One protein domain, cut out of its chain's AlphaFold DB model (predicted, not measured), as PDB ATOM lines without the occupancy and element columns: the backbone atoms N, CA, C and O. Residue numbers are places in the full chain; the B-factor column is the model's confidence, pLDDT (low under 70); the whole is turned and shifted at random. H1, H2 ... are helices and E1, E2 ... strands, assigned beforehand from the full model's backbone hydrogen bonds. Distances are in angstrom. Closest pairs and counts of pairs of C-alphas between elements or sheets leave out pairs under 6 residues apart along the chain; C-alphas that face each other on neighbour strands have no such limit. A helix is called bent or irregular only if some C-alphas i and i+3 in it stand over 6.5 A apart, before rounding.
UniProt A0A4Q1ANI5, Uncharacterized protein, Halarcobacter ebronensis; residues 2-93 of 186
ATOM      1  N   GLU A   2     111.545  80.705  96.032       70.56
ATOM      2  CA  GLU A   2     110.783  81.671  95.221       70.56
ATOM      3  C   GLU A   2     110.933  83.137  95.676       70.56
ATOM      4  O   GLU A   2     111.160  84.024  94.860       70.56
ATOM      5  N   LEU A   3     110.952  83.389  96.989       66.56
ATOM      6  CA  LEU A   3     111.211  84.717  97.571       66.56
ATOM      7  C   LEU A   3     112.573  85.304  97.163       66.56
ATOM      8  O   LEU A   3     112.654  86.475  96.796       66.56
ATOM      9  N   VAL A   4     113.629  84.481  97.170       70.56
ATOM     10  CA  VAL A   4     114.974  84.879  96.715       70.56
ATOM     11  C   VAL A   4     114.970  85.160  95.213       70.56
ATOM     12  O   VAL A   4     115.551  86.153  94.790       70.56
ATOM     13  N   LYS A   5     114.278  84.338  94.412       74.88
ATOM     14  CA  LYS A   5     114.120  84.578  92.967       74.88
ATOM     15  C   LYS A   5     113.381  85.895  92.682       74.88
ATOM     16  O   LYS A   5     113.764  86.621  91.770       74.88
ATOM     17  N   ASN A   6     112.383  86.245  93.493       76.12
ATOM     18  CA  ASN A   6     111.560  87.439  93.286       76.12
ATOM     19  C   ASN A   6     112.241  88.738  93.766       76.12
ATOM     20  O   ASN A   6     112.201  89.756  93.062       76.12
ATOM     21  N   LEU A   7     112.885  88.713  94.939       82.81
ATOM     22  CA  LEU A   7     113.499  89.888  95.578       82.81
ATOM     23  C   LEU A   7     114.993  90.068  95.259       82.81
ATOM     24  O   LEU A   7     115.495  91.195  95.295       82.81
ATOM     25  N   GLY A   8     115.700  88.979  94.949       87.38
ATOM     26  CA  GLY A   8     117.162  88.921  94.943       87.38
ATOM     27  C   GLY A   8     117.758  88.965  96.355       87.38
ATOM     28  O   GLY A   8     117.090  89.329  97.322       87.38
ATOM     29  N   THR A   9     119.044  88.629  96.487       87.38
ATOM     30  CA  THR A   9     119.739  88.561  97.787       87.38
ATOM     31  C   THR A   9     119.699  89.887  98.549       87.38
ATOM     32  O   THR A   9     119.397  89.903  99.735       87.38
ATOM     33  N   ASN A  10     119.920  91.018  97.869       87.75
ATOM     34  CA  ASN A  10     119.841  92.339  98.508       87.75
ATOM     35  C   ASN A  10     118.405  92.715  98.908       87.75
ATOM     36  O   ASN A  10     118.208  93.368  99.923       87.75
ATOM     37  N   GLY A  11     117.395  92.299  98.138       88.38
ATOM     38  CA  GLY A  11     116.000  92.538  98.507       88.38
ATOM     39  C   GLY A  11     115.559  91.693  99.701       88.38
ATOM     40  O   GLY A  11     114.818  92.182 100.545       88.38
ATOM     41  N   LEU A  12     116.047  90.453  99.801       89.19
ATOM     42  CA  LEU A  12     115.824  89.618 100.978       89.19
ATOM     43  C   LEU A  12     116.541  90.183 102.212       89.19
ATOM     44  O   LEU A  12     115.939  90.220 103.281       89.19
ATOM     45  N   TYR A  13     117.784  90.654 102.055       91.88
ATOM     46  CA  TYR A  13     118.522  91.325 103.128       91.88
ATOM     47  C   TYR A  13     117.725  92.506 103.678       91.88
ATOM     48  O   TYR A  13     117.433  92.532 104.867       91.88
ATOM     49  N   ASP A  14     117.325  93.439 102.809       89.44
ATOM     50  CA  ASP A  14     116.585  94.636 103.207       89.44
ATOM     51  C   ASP A  14     115.252  94.286 103.877       89.44
ATOM     52  O   ASP A  14     114.880  94.919 104.858       89.44
ATOM     53  N   LEU A  15     114.545  93.268 103.373       88.50
ATOM     54  CA  LEU A  15     113.293  92.794 103.961       88.50
ATOM     55  C   LEU A  15     113.503  92.276 105.389       88.50
ATOM     56  O   LEU A  15     112.813  92.711 106.306       88.50
ATOM     57  N   LEU A  16     114.453  91.355 105.580       89.62
ATOM     58  CA  LEU A  16     114.727  90.750 106.887       89.62
ATOM     59  C   LEU A  16     115.284  91.778 107.871       89.62
ATOM     60  O   LEU A  16     114.816  91.859 109.005       89.62
ATOM     61  N   LYS A  17     116.252  92.586 107.420       91.44
ATOM     62  CA  LYS A  17     116.848  93.661 108.211       91.44
ATOM     63  C   LYS A  17     115.770  94.627 108.680       91.44
ATOM     64  O   LYS A  17     115.724  94.915 109.866       91.44
ATOM     65  N   TYR A  18     114.877  95.052 107.785       87.88
ATOM     66  CA  TYR A  18     113.770  95.930 108.140       87.88
ATOM     67  C   TYR A  18     112.830  95.306 109.170       87.88
ATOM     68  O   TYR A  18     112.553  95.958 110.166       87.88
ATOM     69  N   MET A  19     112.377  94.062 108.972       85.06
ATOM     70  CA  MET A  19     111.436  93.436 109.912       85.06
ATOM     71  C   MET A  19     112.021  93.275 111.316       85.06
ATOM     72  O   MET A  19     111.330  93.514 112.300       85.06
ATOM     73  N   PHE A  20     113.289  92.870 111.435       89.62
ATOM     74  CA  PHE A  20     113.924  92.773 112.750       89.62
ATOM     75  C   PHE A  20     114.170  94.151 113.355       89.62
ATOM     76  O   PHE A  20     113.892  94.365 114.527       89.62
ATOM     77  N   SER A  21     114.665  95.094 112.554       86.94
ATOM     78  CA  SER A  21     114.928  96.453 113.011       86.94
ATOM     79  C   SER A  21     113.655  97.160 113.486       86.94
ATOM     80  O   SER A  21     113.695  97.784 114.540       86.94
ATOM     81  N   SER A  22     112.522  97.012 112.792       80.75
ATOM     82  CA  SER A  22     111.255  97.630 113.202       80.75
ATOM     83  C   SER A  22     110.745  97.087 114.538       80.75
ATOM     84  O   SER A  22     110.347  97.868 115.396       80.75
ATOM     85  N   LEU A  23     110.827  95.770 114.750       81.88
ATOM     86  CA  LEU A  23     110.417  95.121 116.000       81.88
ATOM     87  C   LEU A  23     111.331  95.447 117.190       81.88
ATOM     88  O   LEU A  23     110.919  95.294 118.333       81.88
ATOM     89  N   LEU A  24     112.563  95.888 116.931       86.00
ATOM     90  CA  LEU A  24     113.559  96.225 117.955       86.00
ATOM     91  C   LEU A  24     113.796  97.734 118.093       86.00
ATOM     92  O   LEU A  24     114.736  98.140 118.770       86.00
ATOM     93  N   GLY A  25     113.002  98.567 117.412       75.31
ATOM     94  CA  GLY A  25     113.143 100.024 117.464       75.31
ATOM     95  C   GLY A  25     114.416 100.572 116.830       75.31
ATOM     96  O   GLY A  25     114.799 101.711 117.090       75.31
ATOM     97  N   ILE A  26     115.087  99.777 116.001       83.38
ATOM     98  CA  ILE A  26     116.308 100.178 115.314       83.38
ATOM     99  C   ILE A  26     115.911 100.849 113.993       83.38
ATOM    100  O   ILE A  26     115.220 100.236 113.177       83.38
ATOM    101  N   PRO A  27     116.355 102.083 113.713       76.06
ATOM    102  CA  PRO A  27     116.054 102.727 112.444       76.06
ATOM    103  C   PRO A  27     116.751 101.991 111.292       76.06
ATOM    104  O   PRO A  27     117.964 101.778 111.305       76.06
ATOM    105  N   PHE A  28     115.990 101.624 110.261       84.12
ATOM    106  CA  PHE A  28     116.537 101.052 109.033       84.12
ATOM    107  C   PHE A  28     115.752 101.516 107.805       84.12
ATOM    108  O   PHE A  28     114.527 101.395 107.743       84.12
ATOM    109  N   ILE A  29     116.470 102.022 106.803       81.00
ATOM    110  CA  ILE A  29     115.888 102.493 105.546       81.00
ATOM    111  C   ILE A  29     116.048 101.407 104.483       81.00
ATOM    112  O   ILE A  29     117.156 101.017 104.123       81.00
ATOM    113  N   ILE A  30     114.916 100.958 103.944       81.75
ATOM    114  CA  ILE A  30     114.864  99.997 102.841       81.75
ATOM    115  C   ILE A  30     115.310 100.695 101.555       81.75
ATOM    116  O   ILE A  30     114.650 101.629 101.089       81.75
ATOM    117  N   ASN A  31     116.366 100.188 100.924       80.94
ATOM    118  CA  ASN A  31     116.872 100.722  99.661       80.94
ATOM    119  C   ASN A  31     116.263  99.991  98.454       80.94
ATOM    120  O   ASN A  31     116.038 100.571  97.389       80.94
ATOM    121  N   ASN A  32     115.943  98.707  98.611       88.31
ATOM    122  CA  ASN A  32     115.393  97.881  97.550       88.31
ATOM    123  C   ASN A  32     113.896  98.161  97.301       88.31
ATOM    124  O   ASN A  32     113.030  97.899  98.139       88.31
ATOM    125  N   ARG A  33     113.563  98.617  96.084       84.06
ATOM    126  CA  ARG A  33     112.178  98.936  95.678       84.06
ATOM    127  C   ARG A  33     111.216  97.743  95.772       84.06
ATOM    128  O   ARG A  33     110.062  97.934  96.150       84.06
ATOM    129  N   LYS A  34     111.666  96.526  95.439       85.19
ATOM    130  CA  LYS A  34     110.829  95.314  95.506       85.19
ATOM    131  C   LYS A  34     110.535  94.929  96.955       85.19
ATOM    132  O   LYS A  34     109.389  94.621  97.272       85.19
ATOM    133  N   ALA A  35     111.537  95.017  97.832       83.38
ATOM    134  CA  ALA A  35     111.361  94.800  99.269       83.38
ATOM    135  C   ALA A  35     110.375  95.815  99.870       83.38
ATOM    136  O   ALA A  35     109.437  95.427 100.562       83.38
ATOM    137  N   LYS A  36     110.504  97.100  99.506       81.06
ATOM    138  CA  LYS A  36     109.590  98.166  99.949       81.06
ATOM    139  C   LYS A  36     108.137  97.911  99.538       81.06
ATOM    140  O   LYS A  36     107.231  98.132 100.336       81.06
ATOM    141  N   LYS A  37     107.900  97.445  98.304       82.75
ATOM    142  CA  LYS A  37     106.552  97.063  97.853       82.75
ATOM    143  C   LYS A  37     106.007  95.901  98.688       82.75
ATOM    144  O   LYS A  37     104.872  95.970  99.141       82.75
ATOM    145  N   ARG A  38     106.828  94.873  98.921       82.06
ATOM    146  CA  ARG A  38     106.413  93.671  99.648       82.06
ATOM    147  C   ARG A  38     106.054  93.948 101.107       82.06
ATOM    148  O   ARG A  38     105.078  93.395 101.593       82.06
ATOM    149  N   ILE A  39     106.799  94.814 101.786       77.31
ATOM    150  CA  ILE A  39     106.507  95.198 103.176       77.31
ATOM    151  C   ILE A  39     105.137  95.861 103.294       77.31
ATOM    152  O   ILE A  39     104.330  95.423 104.102       77.31
ATOM    153  N   ARG A  40     104.814  96.801 102.399       74.44
ATOM    154  CA  ARG A  40     103.488  97.445 102.378       74.44
ATOM    155  C   ARG A  40     102.336  96.464 102.161       74.44
ATOM    156  O   ARG A  40     101.221  96.729 102.593       74.44
ATOM    157  N   GLU A  41     102.572  95.371 101.438       76.62
ATOM    158  CA  GLU A  41     101.579  94.302 101.262       76.62
ATOM    159  C   GLU A  41     101.425  93.467 102.541       76.62
ATOM    160  O   GLU A  41     100.309  93.105 102.894       76.62
ATOM    161  N   LEU A  42     102.531  93.179 103.235       69.94
ATOM    162  CA  LEU A  42     102.538  92.397 104.475       69.94
ATOM    163  C   LEU A  42     101.931  93.168 105.657       69.94
ATOM    164  O   LEU A  42     101.181  92.587 106.435       69.94
ATOM    165  N   GLU A  43     102.208  94.470 105.765       64.38
ATOM    166  CA  GLU A  43     101.686  95.345 106.826       64.38
ATOM    167  C   GLU A  43     100.161  95.472 106.788       64.38
ATOM    168  O   GLU A  43      99.522  95.538 107.830       64.38
ATOM    169  N   LYS A  44      99.554  95.449 105.595       61.00
ATOM    170  CA  LYS A  44      98.102  95.606 105.428       61.00
ATOM    171  C   LYS A  44      97.270  94.409 105.895       61.00
ATOM    172  O   LYS A  44      96.051  94.526 105.917       61.00
ATOM    173  N   GLY A  45      97.885  93.265 106.193       55.78
ATOM    174  CA  GLY A  45      97.141  92.013 106.351       55.78
ATOM    175  C   GLY A  45      97.477  91.175 107.575       55.78
ATOM    176  O   GLY A  45      97.023  90.036 107.610       55.78
ATOM    177  N   ASN A  46      98.314  91.635 108.516       56.41
ATOM    178  CA  ASN A  46      98.891  90.698 109.488       56.41
ATOM    179  C   ASN A  46      99.388  91.320 110.811       56.41
ATOM    180  O   ASN A  46     100.578  91.278 111.132       56.41
ATOM    181  N   GLU A  47      98.475  91.849 111.631       56.12
ATOM    182  CA  GLU A  47      98.789  92.200 113.030       56.12
ATOM    183  C   GLU A  47      99.279  90.977 113.836       56.12
ATOM    184  O   GLU A  47     100.260  91.078 114.574       56.12
ATOM    185  N   ASP A  48      98.699  89.792 113.605       61.38
ATOM    186  CA  ASP A  48      99.106  88.534 114.259       61.38
ATOM    187  C   ASP A  48     100.563  88.138 113.930       61.38
ATOM    188  O   ASP A  48     101.277  87.564 114.756       61.38
ATOM    189  N   LEU A  49     101.061  88.496 112.740       64.94
ATOM    190  CA  LEU A  49     102.444  88.218 112.349       64.94
ATOM    191  C   LEU A  49     103.447  89.001 113.200       64.94
ATOM    192  O   LEU A  49     104.476  88.445 113.578       64.94
ATOM    193  N   HIS A  50     103.150  90.263 113.519       68.44
ATOM    194  CA  HIS A  50     104.024  91.076 114.365       68.44
ATOM    195  C   HIS A  50     104.148  90.469 115.760       68.44
ATOM    196  O   HIS A  50     105.265  90.234 116.210       68.44
ATOM    197  N   HIS A  51     103.024  90.125 116.391       66.75
ATOM    198  CA  HIS A  51     103.027  89.515 117.722       66.75
ATOM    199  C   HIS A  51     103.788  88.173 117.740       66.75
ATOM    200  O   HIS A  51     104.561  87.888 118.657       66.75
ATOM    201  N   ARG A  52     103.631  87.327 116.711       71.44
ATOM    202  CA  ARG A  52     104.400  86.071 116.601       71.44
ATOM    203  C   ARG A  52     105.902  86.313 116.451       71.44
ATOM    204  O   ARG A  52     106.693  85.600 117.069       71.44
ATOM    205  N   LEU A  53     106.296  87.293 115.639       79.75
ATOM    206  CA  LEU A  53     107.702  87.645 115.449       79.75
ATOM    207  C   LEU A  53     108.307  88.252 116.717       79.75
ATOM    208  O   LEU A  53     109.430  87.900 117.063       79.75
ATOM    209  N   GLU A  54     107.564  89.084 117.443       79.69
ATOM    210  CA  GLU A  54     107.984  89.643 118.732       79.69
ATOM    211  C   GLU A  54     108.276  88.534 119.752       79.69
ATOM    212  O   GLU A  54     109.353  88.505 120.342       79.69
ATOM    213  N   ASN A  55     107.390  87.539 119.881       81.56
ATOM    214  CA  ASN A  55     107.628  86.381 120.752       81.56
ATOM    215  C   ASN A  55     108.871  85.578 120.342       81.56
ATOM    216  O   ASN A  55     109.642  85.136 121.198       81.56
ATOM    217  N   ALA A  56     109.088  85.388 119.037       87.25
ATOM    218  CA  ALA A  56     110.278  84.710 118.531       87.25
ATOM    219  C   ALA A  56     111.558  85.499 118.846       87.25
ATOM    220  O   ALA A  56     112.564  84.912 119.251       87.25
ATOM    221  N   LEU A  57     111.512  86.827 118.716       89.38
ATOM    222  CA  LEU A  57     112.603  87.701 119.130       89.38
ATOM    223  C   LEU A  57     112.820  87.633 120.639       89.38
ATOM    224  O   LEU A  57     113.967  87.590 121.077       89.38
ATOM    225  N   MET A  58     111.760  87.518 121.436       89.19
ATOM    226  CA  MET A  58     111.899  87.364 122.877       89.19
ATOM    227  C   MET A  58     112.582  86.066 123.287       89.19
ATOM    228  O   MET A  58     113.483  86.075 124.126       89.19
ATOM    229  N   ALA A  59     112.254  84.967 122.612       88.88
ATOM    230  CA  ALA A  59     112.976  83.712 122.763       88.88
ATOM    231  C   ALA A  59     114.453  83.834 122.332       88.88
ATOM    232  O   ALA A  59     115.334  83.302 123.008       88.88
ATOM    233  N   ALA A  60     114.740  84.564 121.248       90.19
ATOM    234  CA  ALA A  60     116.108  84.793 120.783       90.19
ATOM    235  C   ALA A  60     116.959  85.587 121.792       90.19
ATOM    236  O   ALA A  60     118.158  85.342 121.888       90.19
ATOM    237  N   HIS A  61     116.354  86.468 122.597       93.81
ATOM    238  CA  HIS A  61     117.049  87.210 123.656       93.81
ATOM    239  C   HIS A  61     117.225  86.422 124.967       93.81
ATOM    240  O   HIS A  61     117.784  86.951 125.925       93.81
ATOM    241  N   MET A  62     116.801  85.156 125.061       91.81
ATOM    242  CA  MET A  62     116.944  84.388 126.309       91.81
ATOM    243  C   MET A  62     118.395  84.260 126.816       91.81
ATOM    244  O   MET A  62     118.585  84.360 128.032       91.81
ATOM    245  N   PRO A  63     119.421  84.066 125.959       91.06
ATOM    246  CA  PRO A  63     120.815  84.077 126.407       91.06
ATOM    247  C   PRO A  63     121.271  85.463 126.873       91.06
ATOM    248  O   PRO A  63     121.965  85.551 127.881       91.06
ATOM    249  N   VAL A  64     120.813  86.533 126.213       92.94
ATOM    250  CA  VAL A  64     121.047  87.923 126.644       92.94
ATOM    251  C   VAL A  64     120.527  88.103 128.071       92.94
ATOM    252  O   VAL A  64     121.291  88.359 128.996       92.94
ATOM    253  N   LYS A  65     119.243  87.797 128.283       90.56
ATOM    254  CA  LYS A  65     118.552  87.975 129.565       90.56
ATOM    255  C   LYS A  65     119.155  87.167 130.715       90.56
ATOM    256  O   LYS A  65     119.155  87.621 131.854       90.56
ATOM    257  N   LYS A  66     119.593  85.932 130.453       90.75
ATOM    258  CA  LYS A  66     120.045  85.004 131.506       90.75
ATOM    259  C   LYS A  66     121.550  85.023 131.751       90.75
ATOM    260  O   LYS A  66     121.971  84.587 132.818       90.75
ATOM    261  N   GLN A  67     122.345  85.410 130.758       90.62
ATOM    262  CA  GLN A  67     123.802  85.221 130.764       90.62
ATOM    263  C   GLN A  67     124.570  86.502 130.405       90.62
ATOM    264  O   GLN A  67     125.793  86.502 130.513       90.62
ATOM    265  N   GLY A  68     123.888  87.582 130.003       87.69
ATOM    266  CA  GLY A  68     124.520  88.847 129.614       87.69
ATOM    267  C   GLY A  68     125.303  88.763 128.301       87.69
ATOM    268  O   GLY A  68     126.249  89.516 128.093       87.69
ATOM    269  N   TYR A  69     124.971  87.801 127.435       90.19
ATOM    270  CA  TYR A  69     125.626  87.632 126.136       90.19
ATOM    271  C   TYR A  69     124.966  88.476 125.049       90.19
ATOM    272  O   TYR A  69     123.766  88.710 125.096       90.19
ATOM    273  N   SER A  70     125.725  88.822 124.009       91.06
ATOM    274  CA  SER A  70     125.187  89.368 122.758       91.06
ATOM    275  C   SER A  70     125.136  88.284 121.681       91.06
ATOM    276  O   SER A  70     126.025  87.434 121.598       91.06
ATOM    277  N   ILE A  71     124.118  88.316 120.819       93.06
ATOM    278  CA  ILE A  71     123.966  87.370 119.707       93.06
ATOM    279  C   ILE A  71     123.873  88.143 118.400       93.06
ATOM    280  O   ILE A  71     122.968  88.947 118.218       93.06
ATOM    281  N   ALA A  72     124.751  87.848 117.448       93.38
ATOM    282  CA  ALA A  72     124.700  88.431 116.113       93.38
ATOM    283  C   ALA A  72     124.137  87.433 115.094       93.38
ATOM    284  O   ALA A  72     124.592  86.295 114.994       93.38
ATOM    285  N   MET A  73     123.172  87.880 114.293       92.94
ATOM    286  CA  MET A  73     122.678  87.158 113.124       92.94
ATOM    287  C   MET A  73     123.185  87.839 111.857       92.94
ATOM    288  O   MET A  73     123.043  89.050 111.700       92.94
ATOM    289  N   SER A  74     123.711  87.052 110.920       93.62
ATOM    290  CA  SER A  74     124.259  87.536 109.649       93.62
ATOM    291  C   SER A  74     123.671  86.774 108.466       93.62
ATOM    292  O   SER A  74     123.349  85.592 108.569       93.62
ATOM    293  N   MET A  75     123.564  87.440 107.317       90.38
ATOM    294  CA  MET A  75     123.247  86.812 106.035       90.38
ATOM    295  C   MET A  75     124.474  86.889 105.127       90.38
ATOM    296  O   MET A  75     124.790  87.942 104.567       90.38
ATOM    297  N   GLY A  76     125.189  85.770 105.010       88.06
ATOM    298  CA  GLY A  76     126.534  85.771 104.438       88.06
ATOM    299  C   GLY A  76     127.474  86.605 105.311       88.06
ATOM    300  O   GLY A  76     127.533  86.411 106.521       88.06
ATOM    301  N   ASN A  77     128.175  87.562 104.707       88.56
ATOM    302  CA  ASN A  77     129.085  88.477 105.401       88.56
ATOM    303  C   ASN A  77     128.416  89.769 105.909       88.56
ATOM    304  O   ASN A  77     129.104  90.639 106.438       88.56
ATOM    305  N   LYS A  78     127.101  89.933 105.723       91.62
ATOM    306  CA  LYS A  78     126.375  91.132 106.157       91.62
ATOM    307  C   LYS A  78     125.654  90.870 107.471       91.62
ATOM    308  O   LYS A  78     124.806  89.981 107.530       91.62
ATOM    309  N   LEU A  79     125.930  91.688 108.484       92.69
ATOM    310  CA  LEU A  79     125.178  91.678 109.737       92.69
ATOM    311  C   LEU A  79     123.702  92.002 109.457       92.69
ATOM    312  O   LEU A  79     123.392  93.028 108.847       92.69
ATOM    313  N   LEU A  80     122.796  91.128 109.888       93.00
ATOM    314  CA  LEU A  80     121.361  91.390 109.902       93.00
ATOM    315  C   LEU A  80     120.983  92.090 111.197       93.00
ATOM    316  O   LEU A  80     120.425  93.174 111.155       93.00
ATOM    317  N   ILE A  81     121.281  91.527 112.355       94.31
ATOM    318  CA  ILE A  81     120.860  92.124 113.621       94.31
ATOM    319  C   ILE A  81     121.759  91.639 114.745       94.31
ATOM    320  O   ILE A  81     122.320  90.549 114.657       94.31
ATOM    321  N   GLU A  82     121.898  92.456 115.776       94.75
ATOM    322  CA  GLU A  82     122.509  92.062 117.036       94.75
ATOM    323  C   GLU A  82     121.433  92.125 118.117       94.75
ATOM    324  O   GLU A  82     120.706  93.112 118.209       94.75
ATOM    325  N   PHE A  83     121.306  91.047 118.880       94.38
ATOM    326  CA  PHE A  83     120.475  90.951 120.067       94.38
ATOM    327  C   PHE A  83     121.368  91.200 121.280       94.38
ATOM    328  O   PHE A  83     122.302  90.434 121.523       94.38
ATOM    329  N   ASN A  84     121.096  92.270 122.013       93.88
ATOM    330  CA  ASN A  84     121.843  92.709 123.187       93.88
ATOM    331  C   ASN A  84     120.878  93.279 124.245       93.88
ATOM    332  O   ASN A  84     119.656  93.222 124.079       93.88
ATOM    333  N   ASP A  85     121.415  93.806 125.346       91.38
ATOM    334  CA  ASP A  85     120.602  94.342 126.447       91.38
ATOM    335  C   ASP A  85     119.705  95.511 126.015       91.38
ATOM    336  O   ASP A  85     118.596  95.661 126.524       91.38
ATOM    337  N   GLU A  86     120.143  96.328 125.056       89.31
ATOM    338  CA  GLU A  86     119.359  97.459 124.556       89.31
ATOM    339  C   GLU A  86     118.140  96.980 123.759       89.31
ATOM    340  O   GLU A  86     117.019  97.432 124.002       89.31
ATOM    341  N   THR A  87     118.332  96.015 122.857       90.25
ATOM    342  CA  THR A  87     117.236  95.447 122.060       90.25
ATOM    343  C   THR A  87     116.299  94.577 122.900       90.25
ATOM    344  O   THR A  87     115.093  94.567 122.654       90.25
ATOM    345  N   LEU A  88     116.819  93.902 123.933       90.31
ATOM    346  CA  LEU A  88     116.021  93.213 124.953       90.31
ATOM    347  C   LEU A  88     115.146  94.211 125.713       90.31
ATOM    348  O   LEU A  88     113.931  94.040 125.777       90.31
ATOM    349  N   LYS A  89     115.752  95.285 126.230       87.19
ATOM    350  CA  LYS A  89     115.031  96.331 126.954       87.19
ATOM    351  C   LYS A  89     113.964  96.976 126.079       87.19
ATOM    352  O   LYS A  89     112.889  97.277 126.584       87.19
ATOM    353  N   TYR A  90     114.223  97.168 124.786       85.06
ATOM    354  CA  TYR A  90     113.216  97.679 123.857       85.06
ATOM    355  C   TYR A  90     111.971  96.781 123.807       85.06
ATOM    356  O   TYR A  90     110.861  97.285 123.947       85.06
ATOM    357  N   LEU A  91     112.155  95.465 123.660       84.44
ATOM    358  CA  LEU A  91     111.056  94.491 123.623       84.44
ATOM    359  C   LEU A  91     110.321  94.351 124.966       84.44
ATOM    360  O   LEU A  91     109.115  94.098 125.005       84.44
ATOM    361  N   GLU A  92     111.046  94.504 126.073       85.38
ATOM    362  CA  GLU A  92     110.481  94.453 127.424       85.38
ATOM    363  C   GLU A  92     109.852  95.774 127.871       85.38
ATOM    364  O   GLU A  92     109.139  95.788 128.871       85.38
ATOM    365  N   THR A  93     110.093  96.879 127.158       83.25
ATOM    366  CA  THR A  93     109.480  98.165 127.492       83.25
ATOM    367  C   THR A  93     107.995  98.104 127.164       83.25
ATOM    368  O   THR A  93     107.594  97.884 126.018       83.25
TER     369      THR A  93
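Overview. This is residues 2 to 93 of the 186 residues of an uncharacterized protein of Halarcobacter ebronensis (UniProt A0A4Q1ANI5). A long kinked helix, H1, runs through the middle, with H2 packed across its earlier part and the hairpin of strands E1 and E2 along another side of it. H2 and H3 make two sides of an arch, whose corner, residues 40 to 49, sticks out; the short helix H4 follows past the far end of H3, by the end of the hairpin where E1 begins and E2 ends, and from that same end of the hairpin the short helix H5 runs back past the later part of H3, residues 54 to 58. The printed part has 92 residues, with five named helices and two named strands in the order H1 H2 H3 H4 E1 E2 H5; the sheet, E1 - E2, is antiparallel and the class is mostly helix. The whole is compact, with a radius of gyration of the C-alphas of 13.8 A and spans of 39 by 31 by 23 A.

Arrangement. H1, residues 2 to 23, has a kink of 101 degrees near residue 9 and is irregular, C-alphas 6 and 9 being 9.4 A apart. With residues 7 to 15 alone it touches H2, residues 33 to 43, the same way at a steep tilt of 59 degrees; the closest C-alphas are those of Gly 11 and Ala 35, 5.2 A apart. H3, residues 47 to 60, and H2 meet only through their link. H3 only just touches H1, with 3 pairs of C-alphas within 8 A, the closest those of Leu 23 and Glu 54 at 6.6 A. H4, residues 62 to 67, and H3 meet only through their link. E1, residues 71 to 75, and E2, residues 78 to 83, form an antiparallel hairpin at 156 degrees, with N 73 and O 81 at 2.8 A and N 83 and O 71 at 2.8 A, both within hydrogen-bond range. The closest C-alphas of H1 and E2 are those of Lys 17 and Leu 80, 5.3 A apart. H5, residues 85 to 92, touches H4 at a steep tilt of 49 degrees, opposite ways, closest at the C-alphas of Val 64 and Asp 85, 6.4 A. H5 only just touches H3, with 3 pairs within 8 A, the closest C-alphas being those of Met 58 and Leu 91 at 7.2 A. H2 is apart from H4, E1, E2 and H5. In H2, H3, H4 and H5 every O i to N i+4 pair is within hydrogen-bond range; in H1, 15 of 18 are.

Along the chain. H1 begins at C-alpha 2, (110.783, 81.671, 95.221), and measures 24.8 A from first to last C-alpha. H2 measures 15.7 A and H3 20.4 A, ending at C-alpha 60, (116.108, 84.793, 120.783). H4, six residues, is followed by E1 of 13.7 A and E2 of 15.1 A. H5 measures 10.2 A and ends at C-alpha 92, (110.481, 94.453, 127.424).

Size, cuts and confidence. The two C-alphas farthest apart are those of Asn 6 and Gln 67, at 39.5 A. The printed part has no cut and no long link; the link from H1 to H2, nine residues, is short, and the others are tight. Mean pLDDT of the printed part is 83.5, with residue 3 and residues 42 to 51 under 70.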